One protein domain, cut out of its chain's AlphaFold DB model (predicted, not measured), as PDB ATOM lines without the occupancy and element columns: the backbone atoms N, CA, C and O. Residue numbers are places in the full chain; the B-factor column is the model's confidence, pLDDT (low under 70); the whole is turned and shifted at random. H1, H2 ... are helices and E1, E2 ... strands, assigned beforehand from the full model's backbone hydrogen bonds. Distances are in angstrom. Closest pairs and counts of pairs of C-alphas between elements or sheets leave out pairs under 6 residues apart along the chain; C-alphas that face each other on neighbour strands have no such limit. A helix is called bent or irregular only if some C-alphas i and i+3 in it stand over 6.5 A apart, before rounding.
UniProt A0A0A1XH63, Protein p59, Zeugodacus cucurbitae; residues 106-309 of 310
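What this domain is: This is residues 106 to 309 of the 310 residues of the protein "Protein p59" of Zeugodacus cucurbitae (UniProt A0A0A1XH63). One long antiparallel sheet of nine strands, strongly twisted and curled, runs through the domain; the helices H2 and H4 pack along it and on each other, and at one end E3 and E4 fold back, with short H5 over E4. The small helices H3 and H1 have the centres farthest from the middle. The 204 printed residues hold five named helices and nine named strands, H1 E1 E2 E3 E4 E5 H2 H3 E6 E7 E8 E9 H4 H5 along the chain; the sheet's order is E3 E4 E5 E1 E2 E7 E6 E9 E8, and the class is mixed. The whole is compact, with a radius of gyration of the C-alphas of 18.4 A and spans of 53 by 37 by 33 A.

How they stand to each other: Start with the hairpin of E1, residues 118 to 126, and E2, residues 129 to 136; N 121 and O 133, 2.8 A apart, are within hydrogen-bond range, as are the N and O pairs below. E3, residues 140 to 142, E4, residues 155 to 160, and E5, residues 163 to 173, form a meander, each strand the antiparallel neighbour of the one before: see N 141 and O 157, 3.0 A, and N 158 and O 165, 2.9 A. E5 bends by 77 degrees at residue 170 and pairs with E1 at N 120 and O 171, 2.8 A. Beyond E2 come E7, residues 228 to 235, E6, residues 217 to 222, E9, residues 259 to 269, and E8, residues 251 to 256: look at N 132 and O 229, 2.9 A; N 220 and O 232, 2.8 A; N 219 and O 267, 2.8 A; N 254 and O 261, 2.7 A. In this folded sheet, one sheet bent back into two leaves, E3 and E4 face E1 E2 E7 E6 E9 E8, with E5 as hinge. H2, residues 176 to 198, is on the sheet at a height of 7.9 A; its closest C-alphas to E1 are Leu 179 and Phe 120, 6.0 A. H2 is irregular, with C-alphas 193 and 196 7.1 A apart. H4, residues 272 to 285, is on the opposite face at 7.8 A; Arg 272 and Trp 217 of E6 have the closest C-alphas, 5.8 A. Residues 186 to 194 of H2 touch H4, closest at the C-alphas of Val 190 and Ile 282, 5.5 A. H5, residues 302 to 308, lies over E4. H3, residues 201 to 208, and H1, residues 106 to 111, are not on the sheet. Each O i to N i+4 pair is within range in H1 and H4, but 16 of 19 in H2, 2 of 4 in H3 and 2 of 3 in H5.

Where its parts are: Find C-alpha 176 at (-22.534, 34.879, -23.321); from there H2 runs 32.2 A to C-alpha 198. E9 spans 26.6 A, E5 25.5 A and H4 20.2 A. H5 ends at C-alpha 308, (-18.607, 58.775, -31.619).

The domain as a whole: The C-alphas farthest apart, Met 202 and Ser 302, are 56.8 A apart. The printed part has no cut; the links E3 to E4, E7 to E8 and H4 to H5 are long. Mean pLDDT of the printed part is 75.8, with 64 residues under 70, among them 106 to 116, 191 to 206 and 287 to 309.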
ATOM      1  N   GLU A 106     -17.020  33.402 -32.292       69.31
ATOM      2  CA  GLU A 106     -15.576  33.456 -32.517       69.31
ATOM      3  C   GLU A 106     -14.960  34.809 -32.151       69.31
ATOM      4  O   GLU A 106     -13.898  34.844 -31.526       69.31
ATOM      5  N   ASP A 107     -15.587  35.918 -32.544       66.44
ATOM      6  CA  ASP A 107     -15.119  37.270 -32.245       66.44
ATOM      7  C   ASP A 107     -15.101  37.535 -30.743       66.44
ATOM      8  O   ASP A 107     -14.121  38.082 -30.235       66.44
ATOM      9  N   ASP A 108     -16.146  37.117 -30.027       63.00
ATOM     10  CA  ASP A 108     -16.218  37.191 -28.568       63.00
ATOM     11  C   ASP A 108     -15.053  36.399 -27.960       63.00
ATOM     12  O   ASP A 108     -14.264  36.944 -27.188       63.00
ATOM     13  N   ARG A 109     -14.814  35.167 -28.439       62.06
ATOM     14  CA  ARG A 109     -13.682  34.335 -27.993       62.06
ATOM     15  C   ARG A 109     -12.309  34.961 -28.250       62.06
ATOM     16  O   ARG A 109     -11.405  34.788 -27.435       62.06
ATOM     17  N   LYS A 110     -12.132  35.690 -29.357       63.31
ATOM     18  CA  LYS A 110     -10.878  36.398 -29.690       63.31
ATOM     19  C   LYS A 110     -10.686  37.666 -28.848       63.31
ATOM     20  O   LYS A 110      -9.550  38.061 -28.587       63.31
ATOM     21  N   LYS A 111     -11.781  38.295 -28.415       59.28
ATOM     22  CA  LYS A 111     -11.821  39.562 -27.665       59.28
ATOM     23  C   LYS A 111     -11.853  39.389 -26.136       59.28
ATOM     24  O   LYS A 111     -11.604  40.361 -25.420       59.28
ATOM     25  N   LEU A 112     -12.045  38.159 -25.645       54.88
ATOM     26  CA  LEU A 112     -12.020  37.762 -24.226       54.88
ATOM     27  C   LEU A 112     -10.871  38.342 -23.368       54.88
ATOM     28  O   LEU A 112     -11.134  38.660 -22.212       54.88
ATOM     29  N   PRO A 113      -9.617  38.521 -23.843       52.62
ATOM     30  CA  PRO A 113      -8.573  39.071 -22.974       52.62
ATOM     31  C   PRO A 113      -8.622  40.603 -22.795       52.62
ATOM     32  O   PRO A 113      -7.886  41.120 -21.956       52.62
ATOM     33  N   LEU A 114      -9.448  41.344 -23.552       52.50
ATOM     34  CA  LEU A 114      -9.480  42.821 -23.543       52.50
ATOM     35  C   LEU A 114     -10.710  43.434 -22.851       52.50
ATOM     36  O   LEU A 114     -10.632  44.578 -22.402       52.50
ATOM     37  N   PHE A 115     -11.826  42.710 -22.739       56.62
ATOM     38  CA  PHE A 115     -13.088  43.257 -22.227       56.62
ATOM     39  C   PHE A 115     -13.556  42.544 -20.961       56.62
ATOM     40  O   PHE A 115     -13.412  41.335 -20.820       56.62
ATOM     41  N   LYS A 116     -14.104  43.317 -20.015       63.00
ATOM     42  CA  LYS A 116     -14.466  42.822 -18.678       63.00
ATOM     43  C   LYS A 116     -15.783  42.050 -18.644       63.00
ATOM     44  O   LYS A 116     -15.928  41.191 -17.781       63.00
ATOM     45  N   SER A 117     -16.743  42.375 -19.513       77.00
ATOM     46  CA  SER A 117     -18.047  41.705 -19.558       77.00
ATOM     47  C   SER A 117     -18.854  42.055 -20.815       77.00
ATOM     48  O   SER A 117     -18.582  43.050 -21.492       77.00
ATOM     49  N   ASN A 118     -19.866  41.237 -21.100       85.75
ATOM     50  CA  ASN A 118     -20.948  41.538 -22.027       85.75
ATOM     51  C   ASN A 118     -22.172  42.051 -21.243       85.75
ATOM     52  O   ASN A 118     -22.376  41.722 -20.067       85.75
ATOM     53  N   LEU A 119     -22.990  42.872 -21.895       88.38
ATOM     54  CA  LEU A 119     -24.176  43.498 -21.321       88.38
ATOM     55  C   LEU A 119     -25.409  43.101 -22.124       88.38
ATOM     56  O   LEU A 119     -25.409  43.214 -23.347       88.38
ATOM     57  N   PHE A 120     -26.472  42.703 -21.433       90.31
ATOM     58  CA  PHE A 120     -27.821  42.711 -21.982       90.31
ATOM     59  C   PHE A 120     -28.502  44.015 -21.572       90.31
ATOM     60  O   PHE A 120     -28.655  44.288 -20.378       90.31
ATOM     61  N   VAL A 121     -28.879  44.826 -22.558       90.62
ATOM     62  CA  VAL A 121     -29.485  46.141 -22.353       90.62
ATOM     63  C   VAL A 121     -30.890  46.216 -22.933       90.62
ATOM     64  O   VAL A 121     -31.212  45.557 -23.925       90.62
ATOM     65  N   GLN A 122     -31.714  47.074 -22.338       90.50
ATOM     66  CA  GLN A 122     -33.045  47.415 -22.831       90.50
ATOM     67  C   GLN A 122     -33.191  48.937 -22.919       90.50
ATOM     68  O   GLN A 122     -32.816  49.653 -21.988       90.50
ATOM     69  N   TYR A 123     -33.708  49.438 -24.042       88.62
ATOM     70  CA  TYR A 123     -33.884  50.875 -24.268       88.62
ATOM     71  C   TYR A 123     -35.017  51.204 -25.241       88.62
ATOM     72  O   TYR A 123     -35.449  50.368 -26.034       88.62
ATOM     73  N   ARG A 124     -35.507  52.445 -25.161       88.06
ATOM     74  CA  ARG A 124     -36.601  52.976 -25.984       88.06
ATOM     75  C   ARG A 124     -36.132  54.262 -26.669       88.06
ATOM     76  O   ARG A 124     -36.351  55.343 -26.123       88.06
ATOM     77  N   PRO A 125     -35.463  54.162 -27.833       84.31
ATOM     78  CA  PRO A 125     -34.851  55.320 -28.490       84.31
ATOM     79  C   PRO A 125     -35.886  56.348 -28.962       84.31
ATOM     80  O   PRO A 125     -35.611  57.541 -29.001       84.31
ATOM     81  N   VAL A 126     -37.099  55.891 -29.287       84.25
ATOM     82  CA  VAL A 126     -38.257  56.728 -29.619       84.25
ATOM     83  C   VAL A 126     -39.532  56.099 -29.056       84.25
ATOM     84  O   VAL A 126     -39.554  54.890 -28.812       84.25
ATOM     85  N   PRO A 127     -40.637  56.852 -28.894       83.38
ATOM     86  CA  PRO A 127     -41.888  56.300 -28.376       83.38
ATOM     87  C   PRO A 127     -42.382  55.072 -29.148       83.38
ATOM     88  O   PRO A 127     -42.904  54.144 -28.548       83.38
ATOM     89  N   ASN A 128     -42.167  55.002 -30.457       88.75
ATOM     90  CA  ASN A 128     -42.673  53.899 -31.274       88.75
ATOM     91  C   ASN A 128     -41.695  52.724 -31.414       88.75
ATOM     92  O   ASN A 128     -41.995  51.821 -32.186       88.75
ATOM     93  N   ARG A 129     -40.543  52.712 -30.723       90.06
ATOM     94  CA  ARG A 129     -39.526  51.661 -30.885       90.06
ATOM     95  C   ARG A 129     -38.960  51.189 -29.558       90.06
ATOM     96  O   ARG A 129     -38.503  52.002 -28.768       90.06
ATOM     97  N   LEU A 130     -38.922  49.882 -29.354       90.19
ATOM     98  CA  LEU A 130     -38.307  49.227 -28.207       90.19
ATOM     99  C   LEU A 130     -37.153  48.347 -28.690       90.19
ATOM    100  O   LEU A 130     -37.311  47.636 -29.678       90.19
ATOM    101  N   VAL A 131     -36.011  48.387 -28.005       89.81
ATOM    102  CA  VAL A 131     -34.822  47.616 -28.380       89.81
ATOM    103  C   VAL A 131     -34.282  46.840 -27.187       89.81
ATOM    104  O   VAL A 131     -34.065  47.392 -26.106       89.81
ATOM    105  N   HIS A 132     -34.014  45.558 -27.411       89.75
ATOM    106  CA  HIS A 132     -33.286  44.671 -26.510       89.75
ATOM    107  C   HIS A 132     -32.018  44.228 -27.224       89.75
ATOM    108  O   HIS A 132     -32.095  43.781 -28.363       89.75
ATOM    109  N   LYS A 133     -30.851  44.385 -26.602       88.56
ATOM    110  CA  LYS A 133     -29.577  44.162 -27.297       88.56
ATOM    111  C   LYS A 133     -28.515  43.595 -26.374       88.56
ATOM    112  O   LYS A 133     -28.381  44.033 -25.235       88.56
ATOM    113  N   ILE A 134     -27.740  42.649 -26.888       87.38
ATOM    114  CA  ILE A 134     -26.498  42.185 -26.281       87.38
ATOM    115  C   ILE A 134     -25.329  42.909 -26.946       87.38
ATOM    116  O   ILE A 134     -25.242  42.985 -28.173       87.38
ATOM    117  N   LEU A 135     -24.435  43.454 -26.134       86.88
ATOM    118  CA  LEU A 135     -23.302  44.256 -26.585       86.88
ATOM    119  C   LEU A 135     -22.114  44.102 -25.638       86.88
ATOM    120  O   LEU A 135     -22.284  43.764 -24.463       86.88
ATOM    121  N   HIS A 136     -20.906  44.348 -26.137       84.69
ATOM    122  CA  HIS A 136     -19.728  44.387 -25.280       84.69
ATOM    123  C   HIS A 136     -19.769  45.637 -24.399       84.69
ATOM    124  O   HIS A 136     -20.205  46.702 -24.831       84.69
ATOM    125  N   GLU A 137     -19.249  45.551 -23.173       84.75
ATOM    126  CA  GLU A 137     -19.206  46.708 -22.268       84.75
ATOM    127  C   GLU A 137     -18.439  47.908 -22.868       84.75
ATOM    128  O   GLU A 137     -18.775  49.055 -22.583       84.75
ATOM    129  N   SER A 138     -17.471  47.668 -23.761       82.06
ATOM    130  CA  SER A 138     -16.725  48.709 -24.490       82.06
ATOM    131  C   SER A 138     -17.539  49.474 -25.536       82.06
ATOM    132  O   SER A 138     -17.112  50.540 -25.971       82.06
ATOM    133  N   GLU A 139     -18.703  48.958 -25.924       83.62
ATOM    134  CA  GLU A 139     -19.657  49.624 -26.816       83.62
ATOM    135  C   GLU A 139     -20.604  50.559 -26.045       83.62
ATOM    136  O   GLU A 139     -21.574  51.069 -26.609       83.62
ATOM    137  N   THR A 140     -20.345  50.784 -24.751       85.62
ATOM    138  CA  THR A 140     -21.167  51.642 -23.893       85.62
ATOM    139  C   THR A 140     -20.378  52.749 -23.229       85.62
ATOM    140  O   THR A 140     -19.182  52.622 -22.967       85.62
ATOM    141  N   VAL A 141     -21.086  53.824 -22.891       84.62
ATOM    142  CA  VAL A 141     -20.575  54.882 -22.016       84.62
ATOM    143  C   VAL A 141     -21.356  54.824 -20.704       84.62
ATOM    144  O   VAL A 141     -22.561  55.084 -20.716       84.62
ATOM    145  N   PRO A 142     -20.724  54.477 -19.570       80.56
ATOM    146  CA  PRO A 142     -21.389  54.503 -18.274       80.56
ATOM    147  C   PRO A 142     -21.925  55.898 -17.951       80.56
ATOM    148  O   PRO A 142     -21.215  56.891 -18.110       80.56
ATOM    149  N   MET A 143     -23.157  55.986 -17.452       76.00
ATOM    150  CA  MET A 143     -23.670  57.253 -16.941       76.00
ATOM    151  C   MET A 143     -23.208  57.430 -15.495       76.00
ATOM    152  O   MET A 143     -23.456  56.582 -14.636       76.00
ATOM    153  N   SER A 144     -22.509  58.527 -15.193       64.94
ATOM    154  CA  SER A 144     -22.115  58.803 -13.815       64.94
ATOM    155  C   SER A 144     -23.344  59.244 -13.018       64.94
ATOM    156  O   SER A 144     -23.902  60.312 -13.271       64.94
ATOM    157  N   SER A 145     -23.733  58.448 -12.021       55.03
ATOM    158  CA  SER A 145     -24.880  58.688 -11.131       55.03
ATOM    159  C   SER A 145     -24.672  59.832 -10.126       55.03
ATOM    160  O   SER A 145     -25.454  59.993  -9.193       55.03
ATOM    161  N   SER A 146     -23.572  60.586 -10.220       50.41
ATOM    162  CA  SER A 146     -23.109  61.457  -9.135       50.41
ATOM    163  C   SER A 146     -23.875  62.777  -9.002       50.41
ATOM    164  O   SER A 146     -23.685  63.457  -7.996       50.41
ATOM    165  N   GLN A 147     -24.739  63.147  -9.962       49.88
ATOM    166  CA  GLN A 147     -25.472  64.426  -9.923       49.88
ATOM    167  C   GLN A 147     -26.945  64.386 -10.364       49.88
ATOM    168  O   GLN A 147     -27.661  65.343 -10.078       49.88
ATOM    169  N   ASP A 148     -27.431  63.308 -10.988       59.19
ATOM    170  CA  ASP A 148     -28.843  63.185 -11.365       59.19
ATOM    171  C   ASP A 148     -29.486  61.976 -10.660       59.19
ATOM    172  O   ASP A 148     -29.133  60.836 -10.971       59.19
ATOM    173  N   PRO A 149     -30.434  62.183  -9.726       56.09
ATOM    174  CA  PRO A 149     -31.102  61.096  -9.008       56.09
ATOM    175  C   PRO A 149     -31.972  60.200  -9.907       56.09
ATOM    176  O   PRO A 149     -32.464  59.174  -9.440       56.09
ATOM    177  N   ARG A 150     -32.180  60.572 -11.177       58.97
ATOM    178  CA  ARG A 150     -32.887  59.771 -12.188       58.97
ATOM    179  C   ARG A 150     -31.964  58.804 -12.935       58.97
ATOM    180  O   ARG A 150     -32.472  57.963 -13.665       58.97
ATOM    181  N   VAL A 151     -30.645  58.923 -12.756       61.41
ATOM    182  CA  VAL A 151     -29.632  58.061 -13.377       61.41
ATOM    183  C   VAL A 151     -29.240  56.960 -12.397       61.41
ATOM    184  O   VAL A 151     -28.616  57.196 -11.360       61.41
ATOM    185  N   SER A 152     -29.616  55.734 -12.737       68.31
ATOM    186  CA  SER A 152     -29.231  54.522 -12.029       68.31
ATOM    187  C   SER A 152     -27.780  54.153 -12.333       68.31
ATOM    188  O   SER A 152     -27.271  54.397 -13.422       68.31
ATOM    189  N   SER A 153     -27.123  53.442 -11.412       68.31
ATOM    190  CA  SER A 153     -25.824  52.802 -11.683       68.31
ATOM    191  C   SER A 153     -25.886  51.735 -12.786       68.31
ATOM    192  O   SER A 153     -24.849  51.241 -13.226       68.31
ATOM    193  N   LYS A 154     -27.098  51.363 -13.215       79.06
ATOM    194  CA  LYS A 154     -27.358  50.475 -14.350       79.06
ATOM    195  C   LYS A 154     -27.509  51.211 -15.682       79.06
ATOM    196  O   LYS A 154     -27.626  50.537 -16.699       79.06
ATOM    197  N   ASP A 155     -27.531  52.540 -15.696       82.88
ATOM    198  CA  ASP A 155     -27.755  53.296 -16.924       82.88
ATOM    199  C   ASP A 155     -26.452  53.522 -17.694       82.88
ATOM    200  O   ASP A 155     -25.406  53.877 -17.140       82.88
ATOM    201  N   VAL A 156     -26.529  53.310 -19.002       85.50
ATOM    202  CA  VAL A 156     -25.430  53.484 -19.952       85.50
ATOM    203  C   VAL A 156     -25.945  54.180 -21.207       85.50
ATOM    204  O   VAL A 156     -27.117  54.053 -21.548       85.50
ATOM    205  N   PHE A 157     -25.077  54.871 -21.940       86.19
ATOM    206  CA  PHE A 157     -25.374  55.251 -23.318       86.19
ATOM    207  C   PHE A 157     -24.937  54.154 -24.279       86.19
ATOM    208  O   PHE A 157     -23.825  53.630 -24.170       86.19
ATOM    209  N   VAL A 158     -25.803  53.857 -25.245       87.62
ATOM    210  CA  VAL A 158     -25.553  52.928 -26.351       87.62
ATOM    211  C   VAL A 158     -25.757  53.641 -27.681       87.62
ATOM    212  O   VAL A 158     -26.611  54.522 -27.786       87.62
ATOM    213  N   ARG A 159     -24.984  53.258 -28.700       85.31
ATOM    214  CA  ARG A 159     -25.145  53.788 -30.058       85.31
ATOM    215  C   ARG A 159     -26.340  53.119 -30.746       85.31
ATOM    216  O   ARG A 159     -26.421  51.889 -30.791       85.31
ATOM    217  N   ASP A 160     -27.218  53.933 -31.315       82.56
ATOM    218  CA  ASP A 160     -28.383  53.526 -32.096       82.56
ATOM    219  C   ASP A 160     -28.427  54.339 -33.402       82.56
ATOM    220  O   ASP A 160     -28.871  55.490 -33.457       82.56
ATOM    221  N   GLY A 161     -27.855  53.761 -34.460       79.81
ATOM    222  CA  GLY A 161     -27.539  54.488 -35.687       79.81
ATOM    223  C   GLY A 161     -26.503  55.588 -35.434       79.81
ATOM    224  O   GLY A 161     -25.403  55.316 -34.955       79.81
ATOM    225  N   ILE A 162     -26.859  56.829 -35.767       74.38
ATOM    226  CA  ILE A 162     -26.007  58.014 -35.566       74.38
ATOM    227  C   ILE A 162     -26.200  58.684 -34.197       74.38
ATOM    228  O   ILE A 162     -25.471  59.620 -33.878       74.38
ATOM    229  N   LYS A 163     -27.192  58.248 -33.409       77.06
ATOM    230  CA  LYS A 163     -27.539  58.845 -32.113       77.06
ATOM    231  C   LYS A 163     -27.051  57.964 -30.967       77.06
ATOM    232  O   LYS A 163     -26.887  56.752 -31.129       77.06
ATOM    233  N   MET A 164     -26.851  58.560 -29.797       80.81
ATOM    234  CA  MET A 164     -26.695  57.817 -28.549       80.81
ATOM    235  C   MET A 164     -28.028  57.817 -27.801       80.81
ATOM    236  O   MET A 164     -28.745  58.814 -27.756       80.81
ATOM    237  N   CYS A 165     -28.383  56.688 -27.203       83.31
ATOM    238  CA  CYS A 165     -29.612  56.547 -26.432       83.31
ATOM    239  C   CYS A 165     -29.291  56.003 -25.048       83.31
ATOM    240  O   CYS A 165     -28.410  55.153 -24.895       83.31
ATOM    241  N   GLN A 166     -30.010  56.485 -24.035       85.56
ATOM    242  CA  GLN A 166     -29.917  55.902 -22.705       85.56
ATOM    243  C   GLN A 166     -30.521  54.497 -22.722       85.56
ATOM    244  O   GLN A 166     -31.649  54.290 -23.170       85.56
ATOM    245  N   ALA A 167     -29.767  53.544 -22.194       88.06
ATOM    246  CA  ALA A 167     -30.166  52.165 -22.027       88.06
ATOM    247  C   ALA A 167     -29.952  51.703 -20.595       88.06
ATOM    248  O   ALA A 167     -29.014  52.123 -19.919       88.06
ATOM    249  N   MET A 168     -30.813  50.793 -20.157       88.31
ATOM    250  CA  MET A 168     -30.673  50.149 -18.864       88.31
ATOM    251  C   MET A 168     -29.978  48.803 -19.036       88.31
ATOM    252  O   MET A 168     -30.416  47.960 -19.820       88.31
ATOM    253  N   VAL A 169     -28.912  48.580 -18.270       89.25
ATOM    254  CA  VAL A 169     -28.254  47.278 -18.152       89.25
ATOM    255  C   VAL A 169     -29.126  46.358 -17.305       89.25
ATOM    256  O   VAL A 169     -29.297  46.559 -16.101       89.25
ATOM    257  N   VAL A 170     -29.651  45.316 -17.940       87.69
ATOM    258  CA  VAL A 170     -30.455  44.277 -17.293       87.69
ATOM    259  C   VAL A 170     -29.554  43.251 -16.626       87.69
ATOM    260  O   VAL A 170     -29.650  43.029 -15.417       87.69
ATOM    261  N   THR A 171     -28.630  42.696 -17.411       87.69
ATOM    262  CA  THR A 171     -27.687  41.666 -16.975       87.69
ATOM    263  C   THR A 171     -26.299  42.011 -17.481       87.69
ATOM    264  O   THR A 171     -26.118  42.407 -18.630       87.69
ATOM    265  N   ARG A 172     -25.305  41.837 -16.613       88.81
ATOM    266  CA  ARG A 172     -23.884  41.941 -16.939       88.81
ATOM    267  C   ARG A 172     -23.252  40.581 -16.690       88.81
ATOM    268  O   ARG A 172     -23.338  40.081 -15.569       88.81
ATOM    269  N   ASN A 173     -22.665  39.972 -17.713       84.94
ATOM    270  CA  ASN A 173     -22.076  38.642 -17.600       84.94
ATOM    271  C   ASN A 173     -20.939  38.459 -18.612       84.94
ATOM    272  O   ASN A 173     -21.006  38.971 -19.726       84.94
ATOM    273  N   ASP A 174     -19.889  37.749 -18.227       79.31
ATOM    274  CA  ASP A 174     -18.803  37.330 -19.116       79.31
ATOM    275  C   ASP A 174     -19.177  36.076 -19.922       79.31
ATOM    276  O   ASP A 174     -18.709  35.897 -21.044       79.31
ATOM    277  N   ASN A 175     -20.076  35.239 -19.400       78.00
ATOM    278  CA  ASN A 175     -20.628  34.100 -20.113       78.00
ATOM    279  C   ASN A 175     -21.802  34.517 -21.006       78.00
ATOM    280  O   ASN A 175     -22.917  34.788 -20.550       78.00
ATOM    281  N   ILE A 176     -21.557  34.488 -22.313       72.94
ATOM    282  CA  ILE A 176     -22.534  34.879 -23.321       72.94
ATOM    283  C   ILE A 176     -23.803  34.024 -23.329       72.94
ATOM    284  O   ILE A 176     -24.889  34.546 -23.574       72.94
ATOM    285  N   ASN A 177     -23.705  32.745 -22.961       71.94
ATOM    286  CA  ASN A 177     -24.867  31.856 -22.909       71.94
ATOM    287  C   ASN A 177     -25.891  32.322 -21.865       71.94
ATOM    288  O   ASN A 177     -27.091  32.130 -22.047       71.94
ATOM    289  N   VAL A 178     -25.431  32.979 -20.792       78.06
ATOM    290  CA  VAL A 178     -26.325  33.574 -19.791       78.06
ATOM    291  C   VAL A 178     -27.107  34.730 -20.409       78.06
ATOM    292  O   VAL A 178     -28.316  34.811 -20.229       78.06
ATOM    293  N   LEU A 179     -26.450  35.602 -21.177       79.50
ATOM    294  CA  LEU A 179     -27.107  36.752 -21.807       79.50
ATOM    295  C   LEU A 179     -28.066  36.332 -22.923       79.50
ATOM    296  O   LEU A 179     -29.149  36.902 -23.033       79.50
ATOM    297  N   ILE A 180     -27.697  35.310 -23.699       72.69
ATOM    298  CA  ILE A 180     -28.585  34.672 -24.677       72.69
ATOM    299  C   ILE A 180     -29.838  34.139 -23.975       72.69
ATOM    300  O   ILE A 180     -30.946  34.444 -24.400       72.69
ATOM    301  N   SER A 181     -29.676  33.423 -22.856       75.75
ATOM    302  CA  SER A 181     -30.809  32.920 -22.074       75.75
ATOM    303  C   SER A 181     -31.721  34.044 -21.571       75.75
ATOM    304  O   SER A 181     -32.940  33.897 -21.605       75.75
ATOM    305  N   GLU A 182     -31.171  35.185 -21.144       78.50
ATOM    306  CA  GLU A 182     -31.977  36.343 -20.729       78.50
ATOM    307  C   GLU A 182     -32.743  36.987 -21.895       78.50
ATOM    308  O   GLU A 182     -33.919  37.319 -21.738       78.50
ATOM    309  N   LEU A 183     -32.122  37.111 -23.075       77.50
ATOM    310  CA  LEU A 183     -32.813  37.563 -24.285       77.50
ATOM    311  C   LEU A 183     -33.960  36.601 -24.639       77.50
ATOM    312  O   LEU A 183     -35.094  37.046 -24.804       77.50
ATOM    313  N   THR A 184     -33.710  35.286 -24.638       72.69
ATOM    314  CA  THR A 184     -34.739  34.256 -24.854       72.69
ATOM    315  C   THR A 184     -35.877  34.345 -23.830       72.69
ATOM    316  O   THR A 184     -37.042  34.238 -24.202       72.69
ATOM    317  N   LYS A 185     -35.603  34.609 -22.546       76.06
ATOM    318  CA  LYS A 185     -36.668  34.788 -21.536       76.06
ATOM    319  C   LYS A 185     -37.582  35.967 -21.856       76.06
ATOM    320  O   LYS A 185     -38.801  35.836 -21.765       76.06
ATOM    321  N   VAL A 186     -37.012  37.111 -22.237       75.56
ATOM    322  CA  VAL A 186     -37.806  38.279 -22.653       75.56
ATOM    323  C   VAL A 186     -38.681  37.919 -23.851       75.56
ATOM    324  O   VAL A 186     -39.866  38.239 -23.868       75.56
ATOM    325  N   ASN A 187     -38.126  37.183 -24.803       69.81
ATOM    326  CA  ASN A 187     -38.811  36.749 -26.013       69.81
ATOM    327  C   ASN A 187     -39.992  35.810 -25.737       69.81
ATOM    328  O   ASN A 187     -41.072  35.994 -26.303       69.81
ATOM    329  N   VAL A 188     -39.812  34.837 -24.841       69.38
ATOM    330  CA  VAL A 188     -40.887  33.938 -24.395       69.38
ATOM    331  C   VAL A 188     -41.997  34.745 -23.724       69.38
ATOM    332  O   VAL A 188     -43.157  34.617 -24.113       69.38
ATOM    333  N   ASN A 189     -41.650  35.648 -22.801       73.69
ATOM    334  CA  ASN A 189     -42.630  36.505 -22.126       73.69
ATOM    335  C   ASN A 189     -43.416  37.376 -23.116       73.69
ATOM    336  O   ASN A 189     -44.625  37.555 -22.968       73.69
ATOM    337  N   VAL A 190     -42.743  37.930 -24.129       72.31
ATOM    338  CA  VAL A 190     -43.390  38.713 -25.187       72.31
ATOM    339  C   VAL A 190     -44.327  37.835 -26.008       72.31
ATOM    340  O   VAL A 190     -45.491  38.198 -26.182       72.31
ATOM    341  N   SER A 191     -43.860  36.662 -26.437       67.56
ATOM    342  CA  SER A 191     -44.632  35.699 -27.230       67.56
ATOM    343  C   SER A 191     -45.907  35.245 -26.518       67.56
ATOM    344  O   SER A 191     -46.971  35.188 -27.132       67.56
ATOM    345  N   GLU A 192     -45.845  34.994 -25.208       66.88
ATOM    346  CA  GLU A 192     -47.023  34.651 -24.402       66.88
ATOM    347  C   GLU A 192     -48.073  35.772 -24.367       66.88
ATOM    348  O   GLU A 192     -49.272  35.499 -24.297       66.88
ATOM    349  N   ARG A 193     -47.642  37.035 -24.431       68.06
ATOM    350  CA  ARG A 193     -48.517  38.213 -24.319       68.06
ATOM    351  C   ARG A 193     -49.141  38.627 -25.638       68.06
ATOM    352  O   ARG A 193     -50.278  39.090 -25.644       68.06
ATOM    353  N   ILE A 194     -48.430  38.425 -26.741       64.00
ATOM    354  CA  ILE A 194     -48.955  38.638 -28.096       64.00
ATOM    355  C   ILE A 194     -49.679  37.401 -28.643       64.00
ATOM    356  O   ILE A 194     -50.132  37.411 -29.782       64.00
ATOM    357  N   ARG A 195     -49.832  36.337 -27.842       56.78
ATOM    358  CA  ARG A 195     -50.549  35.101 -28.202       56.78
ATOM    359  C   ARG A 195     -51.987  35.352 -28.688       56.78
ATOM    360  O   ARG A 195     -52.518  34.532 -29.429       56.78
ATOM    361  N   GLY A 196     -52.587  36.489 -28.322       51.34
ATOM    362  CA  GLY A 196     -53.888  36.955 -28.826       51.34
ATOM    363  C   GLY A 196     -53.877  37.522 -30.258       51.34
ATOM    364  O   GLY A 196     -54.918  37.666 -30.881       51.34
ATOM    365  N   THR A 197     -52.717  37.823 -30.845       54.22
ATOM    366  CA  THR A 197     -52.656  38.314 -32.235       54.22
ATOM    367  C   THR A 197     -53.086  37.241 -33.234       54.22
ATOM    368  O   THR A 197     -53.643  37.535 -34.289       54.22
ATOM    369  N   TYR A 198     -52.839  35.979 -32.898       55.16
ATOM    370  CA  TYR A 198     -52.992  34.841 -33.791       55.16
ATOM    371  C   TYR A 198     -54.179  33.957 -33.366       55.16
ATOM    372  O   TYR A 198     -54.086  32.730 -33.337       55.16
ATOM    373  N   GLU A 199     -55.294  34.593 -32.997       51.56
ATOM    374  CA  GLU A 199     -56.405  33.979 -32.257       51.56
ATOM    375  C   GLU A 199     -57.129  32.820 -32.965       51.56
ATOM    376  O   GLU A 199     -57.760  32.016 -32.278       51.56
ATOM    377  N   GLN A 200     -57.017  32.658 -34.293       52.03
ATOM    378  CA  GLN A 200     -57.599  31.505 -34.995       52.03
ATOM    379  C   GLN A 200     -56.685  30.916 -36.082       52.03
ATOM    380  O   GLN A 200     -56.416  31.573 -37.091       52.03
ATOM    381  N   PRO A 201     -56.273  29.637 -35.960       50.66
ATOM    382  CA  PRO A 201     -55.343  29.013 -36.895       50.66
ATOM    383  C   PRO A 201     -55.777  28.969 -38.358       50.66
ATOM    384  O   PRO A 201     -54.914  28.981 -39.233       50.66
ATOM    385  N   MET A 202     -57.086  28.914 -38.628       48.53
ATOM    386  CA  MET A 202     -57.628  28.913 -39.992       48.53
ATOM    387  C   MET A 202     -57.678  30.309 -40.620       48.53
ATOM    388  O   MET A 202     -57.502  30.427 -41.833       48.53
ATOM    389  N   ASP A 203     -57.867  31.355 -39.814       58.56
ATOM    390  CA  ASP A 203     -57.821  32.734 -40.298       58.56
ATOM    391  C   ASP A 203     -56.382  33.151 -40.586       58.56
ATOM    392  O   ASP A 203     -56.151  33.858 -41.552       58.56
ATOM    393  N   LEU A 204     -55.404  32.610 -39.859       60.97
ATOM    394  CA  LEU A 204     -53.977  32.855 -40.068       60.97
ATOM    395  C   LEU A 204     -53.419  32.404 -41.409       60.97
ATOM    396  O   LEU A 204     -52.663  33.159 -42.000       60.97
ATOM    397  N   ASP A 205     -53.770  31.225 -41.929       64.62
ATOM    398  CA  ASP A 205     -53.258  30.803 -43.245       64.62
ATOM    399  C   ASP A 205     -53.754  31.744 -44.362       64.62
ATOM    400  O   ASP A 205     -53.037  32.016 -45.333       64.62
ATOM    401  N   LYS A 206     -54.974  32.276 -44.215       69.81
ATOM    402  CA  LYS A 206     -55.559  33.260 -45.129       69.81
ATOM    403  C   LYS A 206     -54.985  34.656 -44.891       69.81
ATOM    404  O   LYS A 206     -54.569  35.307 -45.846       69.81
ATOM    405  N   ASP A 207     -54.945  35.100 -43.643       71.31
ATOM    406  CA  ASP A 207     -54.422  36.396 -43.220       71.31
ATOM    407  C   ASP A 207     -52.952  36.530 -43.570       71.31
ATOM    408  O   ASP A 207     -52.552  37.568 -44.077       71.31
ATOM    409  N   ALA A 208     -52.164  35.473 -43.390       72.94
ATOM    410  CA  ALA A 208     -50.756  35.451 -43.734       72.94
ATOM    411  C   ALA A 208     -50.525  35.754 -45.207       72.94
ATOM    412  O   ALA A 208     -49.635  36.526 -45.542       72.94
ATOM    413  N   ARG A 209     -51.348  35.178 -46.084       77.31
ATOM    414  CA  ARG A 209     -51.231  35.320 -47.539       77.31
ATOM    415  C   ARG A 209     -51.969  36.541 -48.090       77.31
ATOM    416  O   ARG A 209     -51.922  36.778 -49.294       77.31
ATOM    417  N   THR A 210     -52.661  37.304 -47.243       82.50
ATOM    418  CA  THR A 210     -53.450  38.466 -47.658       82.50
ATOM    419  C   THR A 210     -52.738  39.749 -47.254       82.50
ATOM    420  O   THR A 210     -52.416  39.946 -46.085       82.50
ATOM    421  N   GLU A 211     -52.519  40.645 -48.216       86.25
ATOM    422  CA  GLU A 211     -51.980  41.974 -47.924       86.25
ATOM    423  C   GLU A 211     -52.948  42.748 -47.000       86.25
ATOM    424  O   GLU A 211     -54.157  42.793 -47.280       86.25
ATOM    425  N   PRO A 212     -52.460  43.344 -45.897       86.50
ATOM    426  CA  PRO A 212     -53.242  44.235 -45.050       86.50
ATOM    427  C   PRO A 212     -53.906  45.362 -45.851       86.50
ATOM    428  O   PRO A 212     -53.264  46.063 -46.629       86.50
ATOM    429  N   LYS A 213     -55.215  45.543 -45.653       86.62
ATOM    430  CA  LYS A 213     -56.013  46.577 -46.327       86.62
ATOM    431  C   LYS A 213     -56.062  47.861 -45.514       86.62
ATOM    432  O   LYS A 213     -55.942  47.816 -44.296       86.62
ATOM    433  N   ASP A 214     -56.312  48.975 -46.199       90.00
ATOM    434  CA  ASP A 214     -56.564  50.291 -45.596       90.00
ATOM    435  C   ASP A 214     -55.377  50.875 -44.814       90.00
ATOM    436  O   ASP A 214     -55.566  51.737 -43.959       90.00
ATOM    437  N   ASN A 215     -54.155  50.427 -45.137       91.94
ATOM    438  CA  ASN A 215     -52.903  50.895 -44.542       91.94
ATOM    439  C   ASN A 215     -52.955  50.945 -42.996       91.94
ATOM    440  O   ASN A 215     -52.921  52.025 -42.399       91.94
ATOM    441  N   PRO A 216     -53.083  49.788 -42.322       93.38
ATOM    442  CA  PRO A 216     -53.224  49.761 -40.876       93.38
ATOM    443  C   PRO A 216     -51.903  50.131 -40.195       93.38
ATOM    444  O   PRO A 216     -50.816  49.999 -40.766       93.38
ATOM    445  N   TRP A 217     -51.997  50.510 -38.923       94.19
ATOM    446  CA  TRP A 217     -50.840  50.529 -38.040       94.19
ATOM    447  C   TRP A 217     -50.427  49.095 -37.734       94.19
ATOM    448  O   TRP A 217     -51.268  48.246 -37.428       94.19
ATOM    449  N   ILE A 218     -49.127  48.839 -37.779       92.12
ATOM    450  CA  ILE A 218     -48.534  47.539 -37.485       92.12
ATOM    451  C   ILE A 218     -47.533  47.661 -36.343       92.12
ATOM    452  O   ILE A 218     -46.785  48.634 -36.254       92.12
ATOM    453  N   LEU A 219     -47.523  46.653 -35.475       91.31
ATOM    454  CA  LEU A 219     -46.436  46.372 -34.550       91.31
ATOM    455  C   LEU A 219     -45.587  45.283 -35.181       91.31
ATOM    456  O   LEU A 219     -46.082  44.181 -35.408       91.31
ATOM    457  N   VAL A 220     -44.327  45.584 -35.458       89.38
ATOM    458  CA  VAL A 220     -43.397  44.636 -36.065       89.38
ATOM    459  C   VAL A 220     -42.262  44.288 -35.125       89.38
ATOM    460  O   VAL A 220     -41.866  45.110 -34.300       89.38
ATOM    461  N   GLN A 221     -41.725  43.087 -35.293       87.62
ATOM    462  CA  GLN A 221     -40.495  42.629 -34.673       87.62
ATOM    463  C   GLN A 221     -39.457  42.339 -35.747       87.62
ATOM    464  O   GLN A 221     -39.740  41.639 -36.719       87.62
ATOM    465  N   TYR A 222     -38.252  42.852 -35.562       84.75
ATOM    466  CA  TYR A 222     -37.127  42.593 -36.448       84.75
ATOM    467  C   TYR A 222     -35.813  42.665 -35.674       84.75
ATOM    468  O   TYR A 222     -35.783  43.050 -34.505       84.75
ATOM    469  N   SER A 223     -34.725  42.303 -36.341       80.38
ATOM    470  CA  SER A 223     -33.383  42.344 -35.773       80.38
ATOM    471  C   SER A 223     -32.420  42.924 -36.798       80.38
ATOM    472  O   SER A 223     -32.479  42.568 -37.974       80.38
ATOM    473  N   HIS A 224     -31.534  43.815 -36.357       77.81
ATOM    474  CA  HIS A 224     -30.407  44.276 -37.169       77.81
ATOM    475  C   HIS A 224     -29.233  43.296 -37.097       77.81
ATOM    476  O   HIS A 224     -28.354  43.301 -37.955       77.81
ATOM    477  N   SER A 225     -29.192  42.479 -36.044       74.56
ATOM    478  CA  SER A 225     -28.174  41.461 -35.835       74.56
ATOM    479  C   SER A 225     -28.717  40.316 -34.989       74.56
ATOM    480  O   SER A 225     -29.716  40.451 -34.295       74.56
ATOM    481  N   VAL A 226     -27.980  39.208 -34.932       72.00
ATOM    482  CA  VAL A 226     -28.296  38.062 -34.056       72.00
ATOM    483  C   VAL A 226     -28.282  38.386 -32.555       72.00
ATOM    484  O   VAL A 226     -28.555  37.515 -31.736       72.00
ATOM    485  N   ARG A 227     -27.900  39.615 -32.185       77.75
ATOM    486  CA  ARG A 227     -27.715  40.074 -30.803       77.75
ATOM    487  C   ARG A 227     -28.814  41.019 -30.345       77.75
ATOM    488  O   ARG A 227     -28.758  41.478 -29.207       77.75
ATOM    489  N   ASP A 228     -29.752  41.373 -31.214       82.31
ATOM    490  CA  ASP A 228     -30.804  42.318 -30.879       82.31
ATOM    491  C   ASP A 228     -32.194  41.826 -31.263       82.31
ATOM    492  O   ASP A 228     -32.387  40.936 -32.088       82.31
ATOM    493  N   CYS A 229     -33.173  42.413 -30.595       84.94
ATOM    494  CA  CYS A 229     -34.580  42.309 -30.909       84.94
ATOM    495  C   CYS A 229     -35.165  43.715 -30.843       84.94
ATOM    496  O   CYS A 229     -34.990  44.434 -29.853       84.94
ATOM    497  N   VAL A 230     -35.824  44.117 -31.921       88.62
ATOM    498  CA  VAL A 230     -36.413  45.438 -32.074       88.62
ATOM    499  C   VAL A 230     -37.895  45.289 -32.335       88.62
ATOM    500  O   VAL A 230     -38.304  44.601 -33.263       88.62
ATOM    501  N   TYR A 231     -38.691  46.002 -31.549       90.06
ATOM    502  CA  TYR A 231     -40.119  46.153 -31.770       90.06
ATOM    503  C   TYR A 231     -40.386  47.570 -32.257       90.06
ATOM    504  O   TYR A 231     -39.899  48.523 -31.647       90.06
ATOM    505  N   ALA A 232     -41.175  47.736 -33.315       92.56
ATOM    506  CA  ALA A 232     -41.494  49.050 -33.862       92.56
ATOM    507  C   ALA A 232     -42.966  49.181 -34.266       92.56
ATOM    508  O   ALA A 232     -43.563  48.232 -34.764       92.56
ATOM    509  N   ILE A 233     -43.538  50.371 -34.068       93.69
ATOM    510  CA  ILE A 233     -44.854  50.758 -34.593       93.69
ATOM    511  C   ILE A 233     -44.661  51.637 -35.826       93.69
ATOM    512  O   ILE A 233     -43.945  52.638 -35.757       93.69
ATOM    513  N   MET A 234     -45.348  51.306 -36.914       94.69
ATOM    514  CA  MET A 234     -45.353  52.090 -38.156       94.69
ATOM    515  C   MET A 234     -46.626  51.849 -38.969       94.69
ATOM    516  O   MET A 234     -47.435  50.991 -38.608       94.69
ATOM    517  N   SER A 235     -46.813  52.607 -40.050       94.25
ATOM    518  CA  SER A 235     -47.859  52.330 -41.034       94.25
ATOM    519  C   SER A 235     -47.434  51.178 -41.944       94.25
ATOM    520  O   SER A 235     -46.256  51.055 -42.272       94.25
ATOM    521  N   TYR A 236     -48.372  50.346 -42.399       91.88
ATOM    522  CA  TYR A 236     -48.045  49.268 -43.338       91.88
ATOM    523  C   TYR A 236     -47.448  49.784 -44.660       91.88
ATOM    524  O   TYR A 236     -46.509  49.189 -45.180       91.88
ATOM    525  N   ASP A 237     -47.921  50.912 -45.183       92.00
ATOM    526  CA  ASP A 237     -47.389  51.510 -46.415       92.00
ATOM    527  C   ASP A 237     -46.017  52.182 -46.237       92.00
ATOM    528  O   ASP A 237     -45.347  52.438 -47.235       92.00
ATOM    529  N   ASP A 238     -45.561  52.407 -44.997       91.81
ATOM    530  CA  ASP A 238     -44.186  52.863 -44.725       91.81
ATOM    531  C   ASP A 238     -43.167  51.717 -44.881       91.81
ATOM    532  O   ASP A 238     -41.953  51.923 -44.809       91.81
ATOM    533  N   THR A 239     -43.650  50.489 -45.083       90.56
ATOM    534  CA  THR A 239     -42.809  49.312 -45.288       90.56
ATOM    535  C   THR A 239     -42.410  49.142 -46.753       90.56
ATOM    536  O   THR A 239     -43.038  49.635 -47.689       90.56
ATOM    537  N   THR A 240     -41.330  48.406 -46.973       87.19
ATOM    538  CA  THR A 240     -40.857  48.016 -48.296       87.19
ATOM    539  C   THR A 240     -41.657  46.816 -48.799       87.19
ATOM    540  O   THR A 240     -41.570  45.712 -48.262       87.19
ATOM    541  N   LYS A 241     -42.425  47.017 -49.873       78.38
ATOM    542  CA  LYS A 241     -43.179  45.942 -50.530       78.38
ATOM    543  C   LYS A 241     -42.269  45.198 -51.509       78.38
ATOM    544  O   LYS A 241     -41.858  45.762 -52.520       78.38
ATOM    545  N   LEU A 242     -41.961  43.935 -51.218       74.25
ATOM    546  CA  LEU A 242     -41.263  43.047 -52.151       74.25
ATOM    547  C   LEU A 242     -42.276  42.214 -52.941       74.25
ATOM    548  O   LEU A 242     -43.143  41.571 -52.350       74.25
ATOM    549  N   GLU A 243     -42.137  42.188 -54.273       67.12
ATOM    550  CA  GLU A 243     -43.068  41.504 -55.193       67.12
ATOM    551  C   GLU A 243     -43.212  39.993 -54.907       67.12
ATOM    552  O   GLU A 243     -44.245  39.405 -55.217       67.12
ATOM    553  N   ASN A 244     -42.215  39.374 -54.266       69.75
ATOM    554  CA  ASN A 244     -42.178  37.936 -53.975       69.75
ATOM    555  C   ASN A 244     -42.518  37.578 -52.517       69.75
ATOM    556  O   ASN A 244     -42.235  36.462 -52.080       69.75
ATOM    557  N   ASN A 245     -43.106  38.494 -51.740       75.56
ATOM    558  CA  ASN A 245     -43.503  38.186 -50.369       75.56
ATOM    559  C   ASN A 245     -44.681  37.198 -50.357       75.56
ATOM    560  O   ASN A 245     -45.823  37.571 -50.617       75.56
ATOM    561  N   ALA A 246     -44.410  35.934 -50.028       71.25
ATOM    562  CA  ALA A 246     -45.428  34.888 -49.964       71.25
ATOM    563  C   ALA A 246     -46.397  35.038 -48.772       71.25
ATOM    564  O   ALA A 246     -47.460  34.406 -48.773       71.25
ATOM    565  N   TYR A 247     -46.045  35.866 -47.778       78.06
ATOM    566  CA  TYR A 247     -46.796  36.030 -46.532       78.06
ATOM    567  C   TYR A 247     -46.958  37.509 -46.115       78.06
ATOM    568  O   TYR A 247     -46.576  37.886 -45.004       78.06
ATOM    569  N   PRO A 248     -47.544  38.373 -46.962       80.56
ATOM    570  CA  PRO A 248     -47.624  39.820 -46.733       80.56
ATOM    571  C   PRO A 248     -48.413  40.248 -45.489       80.56
ATOM    572  O   PRO A 248     -48.266  41.386 -45.044       80.56
ATOM    573  N   GLY A 249     -49.239  39.364 -44.922       80.25
ATOM    574  CA  GLY A 249     -49.952  39.616 -43.672       80.25
ATOM    575  C   GLY A 249     -49.263  39.082 -42.413       80.25
ATOM    576  O   GLY A 249     -49.747  39.371 -41.320       80.25
ATOM    577  N   LEU A 250     -48.153  38.343 -42.546       79.50
ATOM    578  CA  LEU A 250     -47.293  37.918 -41.427       79.50
ATOM    579  C   LEU A 250     -45.926  38.593 -41.430       79.50
ATOM    580  O   LEU A 250     -45.341  38.761 -40.364       79.50
ATOM    581  N   GLN A 251     -45.397  38.953 -42.596       82.00
ATOM    582  CA  GLN A 251     -44.075  39.551 -42.713       82.00
ATOM    583  C   GLN A 251     -44.082  40.752 -43.649       82.00
ATOM    584  O   GLN A 251     -44.832  40.814 -44.625       82.00
ATOM    585  N   THR A 252     -43.192  41.688 -43.362       86.31
ATOM    586  CA  THR A 252     -42.909  42.853 -44.192       86.31
ATOM    587  C   THR A 252     -41.406  43.142 -44.196       86.31
ATOM    588  O   THR A 252     -40.635  42.430 -43.554       86.31
ATOM    589  N   TYR A 253     -40.977  44.164 -44.930       87.12
ATOM    590  CA  TYR A 253     -39.576  44.549 -45.047       87.12
ATOM    591  C   TYR A 253     -39.401  46.027 -44.702       87.12
ATOM    592  O   TYR A 253     -40.251  46.853 -45.013       87.12
ATOM    593  N   LEU A 254     -38.303  46.377 -44.046       88.00
ATOM    594  CA  LEU A 254     -38.021  47.716 -43.539       88.00
ATOM    595  C   LEU A 254     -36.723  48.219 -44.154       88.00
ATOM    596  O   LEU A 254     -35.692  47.580 -43.983       88.00
ATOM    597  N   SER A 255     -36.737  49.367 -44.823       86.12
ATOM    598  CA  SER A 255     -35.498  50.001 -45.279       86.12
ATOM    599  C   SER A 255     -34.936  50.869 -44.157       86.12
ATOM    600  O   SER A 255     -35.563  51.850 -43.763       86.12
ATOM    601  N   ILE A 256     -33.764  50.519 -43.628       79.31
ATOM    602  CA  ILE A 256     -33.069  51.303 -42.600       79.31
ATOM    603  C   ILE A 256     -31.639  51.549 -43.085       79.31
ATOM    604  O   ILE A 256     -30.828  50.629 -43.206       79.31
ATOM    605  N   GLY A 257     -31.336  52.811 -43.394       77.75
ATOM    606  CA  GLY A 257     -30.117  53.166 -44.119       77.75
ATOM    607  C   GLY A 257     -30.069  52.457 -45.475       77.75
ATOM    608  O   GLY A 257     -31.060  52.425 -46.199       77.75
ATOM    609  N   ASN A 258     -28.931  51.835 -45.783       74.56
ATOM    610  CA  ASN A 258     -28.714  51.118 -47.045       74.56
ATOM    611  C   ASN A 258     -29.049  49.618 -46.957       74.56
ATOM    612  O   ASN A 258     -28.611  48.840 -47.803       74.56
ATOM    613  N   GLN A 259     -29.750  49.193 -45.903       75.88
ATOM    614  CA  GLN A 259     -30.086  47.794 -45.654       75.88
ATOM    615  C   GLN A 259     -31.597  47.621 -45.540       75.88
ATOM    616  O   GLN A 259     -32.302  48.470 -44.996       75.88
ATOM    617  N   ILE A 260     -32.088  46.493 -46.047       81.25
ATOM    618  CA  ILE A 260     -33.484  46.084 -45.912       81.25
ATOM    619  C   ILE A 260     -33.545  45.025 -44.817       81.25
ATOM    620  O   ILE A 260     -32.776  44.080 -44.865       81.25
ATOM    621  N   TYR A 261     -34.440  45.143 -43.849       81.50
ATOM    622  CA  TYR A 261     -34.617  44.175 -42.771       81.50
ATOM    623  C   TYR A 261     -35.974  43.521 -42.907       81.50
ATOM    624  O   TYR A 261     -36.988  44.203 -43.013       81.50
ATOM    625  N   GLN A 262     -36.012  42.201 -42.888       80.94
ATOM    626  CA  GLN A 262     -37.279  41.490 -42.807       80.94
ATOM    627  C   GLN A 262     -37.839  41.607 -41.380       80.94
ATOM    628  O   GLN A 262     -37.091  41.579 -40.402       80.94
ATOM    629  N   ALA A 263     -39.153  41.764 -41.267       84.25
ATOM    630  CA  ALA A 263     -39.846  42.014 -40.015       84.25
ATOM    631  C   ALA A 263     -41.129  41.183 -39.922       84.25
ATOM    632  O   ALA A 263     -41.875  41.068 -40.893       84.25
ATOM    633  N   ILE A 264     -41.403  40.629 -38.743       84.19
ATOM    634  CA  ILE A 264     -42.614  39.861 -38.444       84.19
ATOM    635  C   ILE A 264     -43.678  40.817 -37.911       84.19
ATOM    636  O   ILE A 264     -43.407  41.610 -37.013       84.19
ATOM    637  N   ILE A 265     -44.895  40.740 -38.438       86.06
ATOM    638  CA  ILE A 265     -46.041  41.534 -37.993       86.06
ATOM    639  C   ILE A 265     -46.647  40.857 -36.761       86.06
ATOM    640  O   ILE A 265     -47.302  39.827 -36.868       86.06
ATOM    641  N   LEU A 266     -46.445  41.456 -35.588       82.62
ATOM    642  CA  LEU A 266     -46.941  40.961 -34.304       82.62
ATOM    643  C   LEU A 266     -48.323  41.484 -33.928       82.62
ATOM    644  O   LEU A 266     -48.920  40.959 -32.996       82.62
ATOM    645  N   HIS A 267     -48.796  42.564 -34.543       85.19
ATOM    646  CA  HIS A 267     -50.138  43.110 -34.338       85.19
ATOM    647  C   HIS A 267     -50.468  44.077 -35.477       85.19
ATOM    648  O   HIS A 267     -49.571  44.744 -35.995       85.19
ATOM    649  N   LYS A 268     -51.741  44.176 -35.862       86.94
ATOM    650  CA  LYS A 268     -52.216  45.099 -36.901       86.94
ATOM    651  C   LYS A 268     -53.577  45.667 -36.507       86.94
ATOM    652  O   LYS A 268     -54.460  44.907 -36.125       86.94
ATOM    653  N   SER A 269     -53.754  46.980 -36.604       88.69
ATOM    654  CA  SER A 269     -55.044  47.636 -36.368       88.69
ATOM    655  C   SER A 269     -55.120  48.978 -37.093       88.69
ATOM    656  O   SER A 269     -54.130  49.698 -37.209       88.69
ATOM    657  N   CYS A 270     -56.311  49.364 -37.548       90.50
ATOM    658  CA  CYS A 270     -56.555  50.728 -38.028       90.50
ATOM    659  C   CYS A 270     -56.584  51.747 -36.871       90.50
ATOM    660  O   CYS A 270     -56.514  52.954 -37.099       90.50
ATOM    661  N   ASN A 271     -56.656  51.279 -35.622       91.12
ATOM    662  CA  ASN A 271     -56.594  52.096 -34.421       91.12
ATOM    663  C   ASN A 271     -55.183  52.066 -33.817       91.12
ATOM    664  O   ASN A 271     -54.772  51.100 -33.172       91.12
ATOM    665  N   ARG A 272     -54.447  53.174 -33.955       91.88
ATOM    666  CA  ARG A 272     -53.085  53.316 -33.416       91.88
ATOM    667  C   ARG A 272     -52.993  53.051 -31.909       91.88
ATOM    668  O   ARG A 272     -51.946  52.610 -31.434       91.88
ATOM    669  N   ASN A 273     -54.055  53.326 -31.150       91.88
ATOM    670  CA  ASN A 273     -54.040  53.137 -29.702       91.88
ATOM    671  C   ASN A 273     -53.970  51.654 -29.329       91.88
ATOM    672  O   ASN A 273     -53.227  51.319 -28.415       91.88
ATOM    673  N   GLU A 274     -54.646  50.775 -30.072       89.62
ATOM    674  CA  GLU A 274     -54.582  49.319 -29.858       89.62
ATOM    675  C   GLU A 274     -53.163  48.791 -30.107       89.62
ATOM    676  O   GLU A 274     -52.604  48.062 -29.291       89.62
ATOM    677  N   VAL A 275     -52.515  49.258 -31.181       89.31
ATOM    678  CA  VAL A 275     -51.118  48.901 -31.483       89.31
ATOM    679  C   VAL A 275     -50.154  49.437 -30.417       89.31
ATOM    680  O   VAL A 275     -49.195  48.769 -30.025       89.31
ATOM    681  N   THR A 276     -50.418  50.641 -29.907       90.31
ATOM    682  CA  THR A 276     -49.628  51.252 -28.828       90.31
ATOM    683  C   THR A 276     -49.799  50.498 -27.511       90.31
ATOM    684  O   THR A 276     -48.826  50.296 -26.786       90.31
ATOM    685  N   GLU A 277     -51.013  50.049 -27.203       87.50
ATOM    686  CA  GLU A 277     -51.302  49.213 -26.041       87.50
ATOM    687  C   GLU A 277     -50.577  47.867 -26.137       87.50
ATOM    688  O   GLU A 277     -49.927  47.461 -25.174       87.50
ATOM    689  N   ALA A 278     -50.571  47.234 -27.314       86.12
ATOM    690  CA  ALA A 278     -49.792  46.022 -27.557       86.12
ATOM    691  C   ALA A 278     -48.288  46.239 -27.287       86.12
ATOM    692  O   ALA A 278     -47.681  45.464 -26.547       86.12
ATOM    693  N   MET A 279     -47.692  47.332 -27.781       87.81
ATOM    694  CA  MET A 279     -46.298  47.692 -27.471       87.81
ATOM    695  C   MET A 279     -46.069  47.941 -25.972       87.81
ATOM    696  O   MET A 279     -45.047  47.533 -25.420       87.81
ATOM    697  N   ASN A 280     -47.002  48.599 -25.284       85.94
ATOM    698  CA  ASN A 280     -46.884  48.835 -23.843       85.94
ATOM    699  C   ASN A 280     -46.971  47.524 -23.043       85.94
ATOM    700  O   ASN A 280     -46.248  47.366 -22.060       85.94
ATOM    701  N   ASN A 281     -47.780  46.559 -23.490       83.94
ATOM    702  CA  ASN A 281     -47.846  45.219 -22.903       83.94
ATOM    703  C   ASN A 281     -46.531  44.442 -23.092       83.94
ATOM    704  O   ASN A 281     -46.071  43.783 -22.155       83.94
ATOM    705  N   ILE A 282     -45.888  44.570 -24.260       82.56
ATOM    706  CA  ILE A 282     -44.525  44.060 -24.502       82.56
ATOM    707  C   ILE A 282     -43.548  44.712 -23.520       82.56
ATOM    708  O   ILE A 282     -42.843  44.011 -22.792       82.56
ATOM    709  N   ALA A 283     -43.538  46.046 -23.445       82.38
ATOM    710  CA  ALA A 283     -42.636  46.791 -22.569       82.38
ATOM    711  C   ALA A 283     -42.808  46.411 -21.087       82.38
ATOM    712  O   ALA A 283     -41.816  46.245 -20.387       82.38
ATOM    713  N   ALA A 284     -44.043  46.205 -20.618       79.56
ATOM    714  CA  ALA A 284     -44.335  45.778 -19.248       79.56
ATOM    715  C   ALA A 284     -43.885  44.338 -18.933       79.56
ATOM    716  O   ALA A 284     -43.742  43.983 -17.765       79.56
ATOM    717  N   SER A 285     -43.670  43.516 -19.962       72.62
ATOM    718  CA  SER A 285     -43.253  42.109 -19.839       72.62
ATOM    719  C   SER A 285     -41.737  41.922 -19.939       72.62
ATOM    720  O   SER A 285     -41.215  40.817 -19.769       72.62
ATOM    721  N   CYS A 286     -41.028  43.012 -20.216       73.62
ATOM    722  CA  CYS A 286     -39.581  43.063 -20.216       73.62
ATOM    723  C   CYS A 286     -39.032  43.090 -18.785       73.62
ATOM    724  O   CYS A 286     -39.718  43.464 -17.836       73.62
ATOM    725  N   LEU A 287     -37.754  42.734 -18.632       66.69
ATOM    726  CA  LEU A 287     -37.062  42.757 -17.337       66.69
ATOM    727  C   LEU A 287     -36.923  44.182 -16.762       66.69
ATOM    728  O   LEU A 287     -36.673  44.345 -15.567       66.69
ATOM    729  N   VAL A 288     -37.134  45.203 -17.596       63.34
ATOM    730  CA  VAL A 288     -37.270  46.610 -17.221       63.34
ATOM    731  C   VAL A 288     -38.678  47.097 -17.561       63.34
ATOM    732  O   VAL A 288     -39.105  47.017 -18.709       63.34
ATOM    733  N   SER A 289     -39.378  47.652 -16.569       53.84
ATOM    734  CA  SER A 289     -40.730  48.213 -16.717       53.84
ATOM    735  C   SER A 289     -40.760  49.741 -16.854       53.84
ATOM    736  O   SER A 289     -41.808  50.311 -17.151       53.84
ATOM    737  N   ILE A 290     -39.621  50.413 -16.653       59.88
ATOM    738  CA  ILE A 290     -39.479  51.869 -16.771       59.88
ATOM    739  C   ILE A 290     -38.301  52.160 -17.693       59.88
ATOM    740  O   ILE A 290     -37.143  52.022 -17.306       59.88
ATOM    741  N   TYR A 291     -38.615  52.553 -18.924       62.94
ATOM    742  CA  TYR A 291     -37.616  52.927 -19.912       62.94
ATOM    743  C   TYR A 291     -37.242  54.397 -19.723       62.94
ATOM    744  O   TYR A 291     -38.133  55.251 -19.738       62.94
ATOM    745  N   PRO A 292     -35.955  54.723 -19.540       57.31
ATOM    746  CA  PRO A 292     -35.532  56.111 -19.548       57.31
ATOM    747  C   PRO A 292     -35.742  56.719 -20.943       57.31
ATOM    748  O   PRO A 292     -35.474  56.083 -21.960       57.31
ATOM    749  N   HIS A 293     -36.227  57.959 -20.980       53.84
ATOM    750  CA  HIS A 293     -36.467  58.727 -22.200       53.84
ATOM    751  C   HIS A 293     -35.588  59.979 -22.172       53.84
ATOM    752  O   HIS A 293     -36.028  61.020 -21.691       53.84
ATOM    753  N   TRP A 294     -34.343  59.875 -22.639       56.22
ATOM    754  CA  TRP A 294     -33.430  61.017 -22.735       56.22
ATOM    755  C   TRP A 294     -32.757  61.046 -24.104       56.22
ATOM    756  O   TRP A 294     -32.294  60.016 -24.599       56.22
ATOM    757  N   ASN A 295     -32.725  62.236 -24.701       52.06
ATOM    758  CA  ASN A 295     -31.989  62.531 -25.924       52.06
ATOM    759  C   ASN A 295     -30.557  62.949 -25.537       52.06
ATOM    760  O   ASN A 295     -30.364  63.739 -24.610       52.06
ATOM    761  N   ASP A 296     -29.556  62.407 -26.225       49.19
ATOM    762  CA  ASP A 296     -28.114  62.585 -25.977       49.19
ATOM    763  C   ASP A 296     -27.638  64.049 -25.911       49.19
ATOM    764  O   ASP A 296     -26.619  64.353 -25.283       49.19
ATOM    765  N   VAL A 297     -28.406  64.975 -26.490       51.22
ATOM    766  CA  VAL A 297     -28.161  66.423 -26.470       51.22
ATOM    767  C   VAL A 297     -28.000  66.982 -25.047       51.22
ATOM    768  O   VAL A 297     -27.229  67.926 -24.857       51.22
ATOM    769  N   GLU A 298     -28.659  66.397 -24.043       48.22
ATOM    770  CA  GLU A 298     -28.625  66.880 -22.654       48.22
ATOM    771  C   GLU A 298     -27.438  66.341 -21.834       48.22
ATOM    772  O   GLU A 298     -27.134  66.880 -20.769       48.22
ATOM    773  N   TYR A 299     -26.707  65.337 -22.337       52.50
ATOM    774  CA  TYR A 299     -25.613  64.672 -21.616       52.50
ATOM    775  C   TYR A 299     -24.305  64.699 -22.417       52.50
ATOM    776  O   TYR A 299     -23.645  63.681 -22.600       52.50
ATOM    777  N   ARG A 300     -23.895  65.866 -22.928       52.47
ATOM    778  CA  ARG A 300     -22.602  66.007 -23.625       52.47
ATOM    779  C   ARG A 300     -21.426  65.817 -22.657       52.47
ATOM    780  O   ARG A 300     -20.925  66.772 -22.070       52.47
ATOM    781  N   ASN A 301     -20.977  64.573 -22.508       56.47
ATOM    782  CA  ASN A 301     -19.716  64.196 -21.872       56.47
ATOM    783  C   ASN A 301     -18.655  63.944 -22.961       56.47
ATOM    784  O   ASN A 301     -18.919  63.247 -23.937       56.47
ATOM    785  N   SER A 302     -17.437  64.458 -22.769       55.16
ATOM    786  CA  SER A 302     -16.263  64.220 -23.632       55.16
ATOM    787  C   SER A 302     -15.933  62.737 -23.893       55.16
ATOM    788  O   SER A 302     -15.243  62.409 -24.856       55.16
ATOM    789  N   GLU A 303     -16.412  61.816 -23.054       54.31
ATOM    790  CA  GLU A 303     -16.274  60.370 -23.275       54.31
ATOM    791  C   GLU A 303     -17.221  59.835 -24.360       54.31
ATOM    792  O   GLU A 303     -16.856  58.895 -25.063       54.31
ATOM    793  N   ILE A 304     -18.381  60.473 -24.566       55.41
ATOM    794  CA  ILE A 304     -19.297  60.149 -25.668       55.41
ATOM    795  C   ILE A 304     -18.640  60.492 -27.007       55.41
ATOM    796  O   ILE A 304     -18.659  59.675 -27.921       55.41
ATOM    797  N   GLU A 305     -17.954  61.636 -27.106       56.09
ATOM    798  CA  GLU A 305     -17.243  62.045 -28.328       56.09
ATOM    799  C   GLU A 305     -16.163  61.035 -28.754       56.09
ATOM    800  O   GLU A 305     -15.977  60.799 -29.946       56.09
ATOM    801  N   LYS A 306     -15.489  60.379 -27.796       58.44
ATOM    802  CA  LYS A 306     -14.487  59.337 -28.085       58.44
ATOM    803  C   LYS A 306     -15.102  58.072 -28.675       58.44
ATOM    804  O   LYS A 306     -14.474  57.443 -29.519       58.44
ATOM    805  N   VAL A 307     -16.309  57.704 -28.240       53.97
ATOM    806  CA  VAL A 307     -17.049  56.580 -28.826       53.97
ATOM    807  C   VAL A 307     -17.650  56.984 -30.168       53.97
ATOM    808  O   VAL A 307     -17.687  56.149 -31.057       53.97
ATOM    809  N   CYS A 308     -18.060  58.243 -30.362       47.38
ATOM    810  CA  CYS A 308     -18.607  58.775 -31.619       47.38
ATOM    811  C   CYS A 308     -17.567  58.995 -32.739       47.38
ATOM    812  O   CYS A 308     -17.957  59.163 -33.888       47.38
ATOM    813  N   GLY A 309     -16.265  59.006 -32.425       45.31
ATOM    814  CA  GLY A 309     -15.185  59.382 -33.351       45.31
ATOM    815  C   GLY A 309     -14.706  58.323 -34.355       45.31
ATOM    816  O   GLY A 309     -13.717  58.586 -35.035       45.31
TER     817      GLY A 309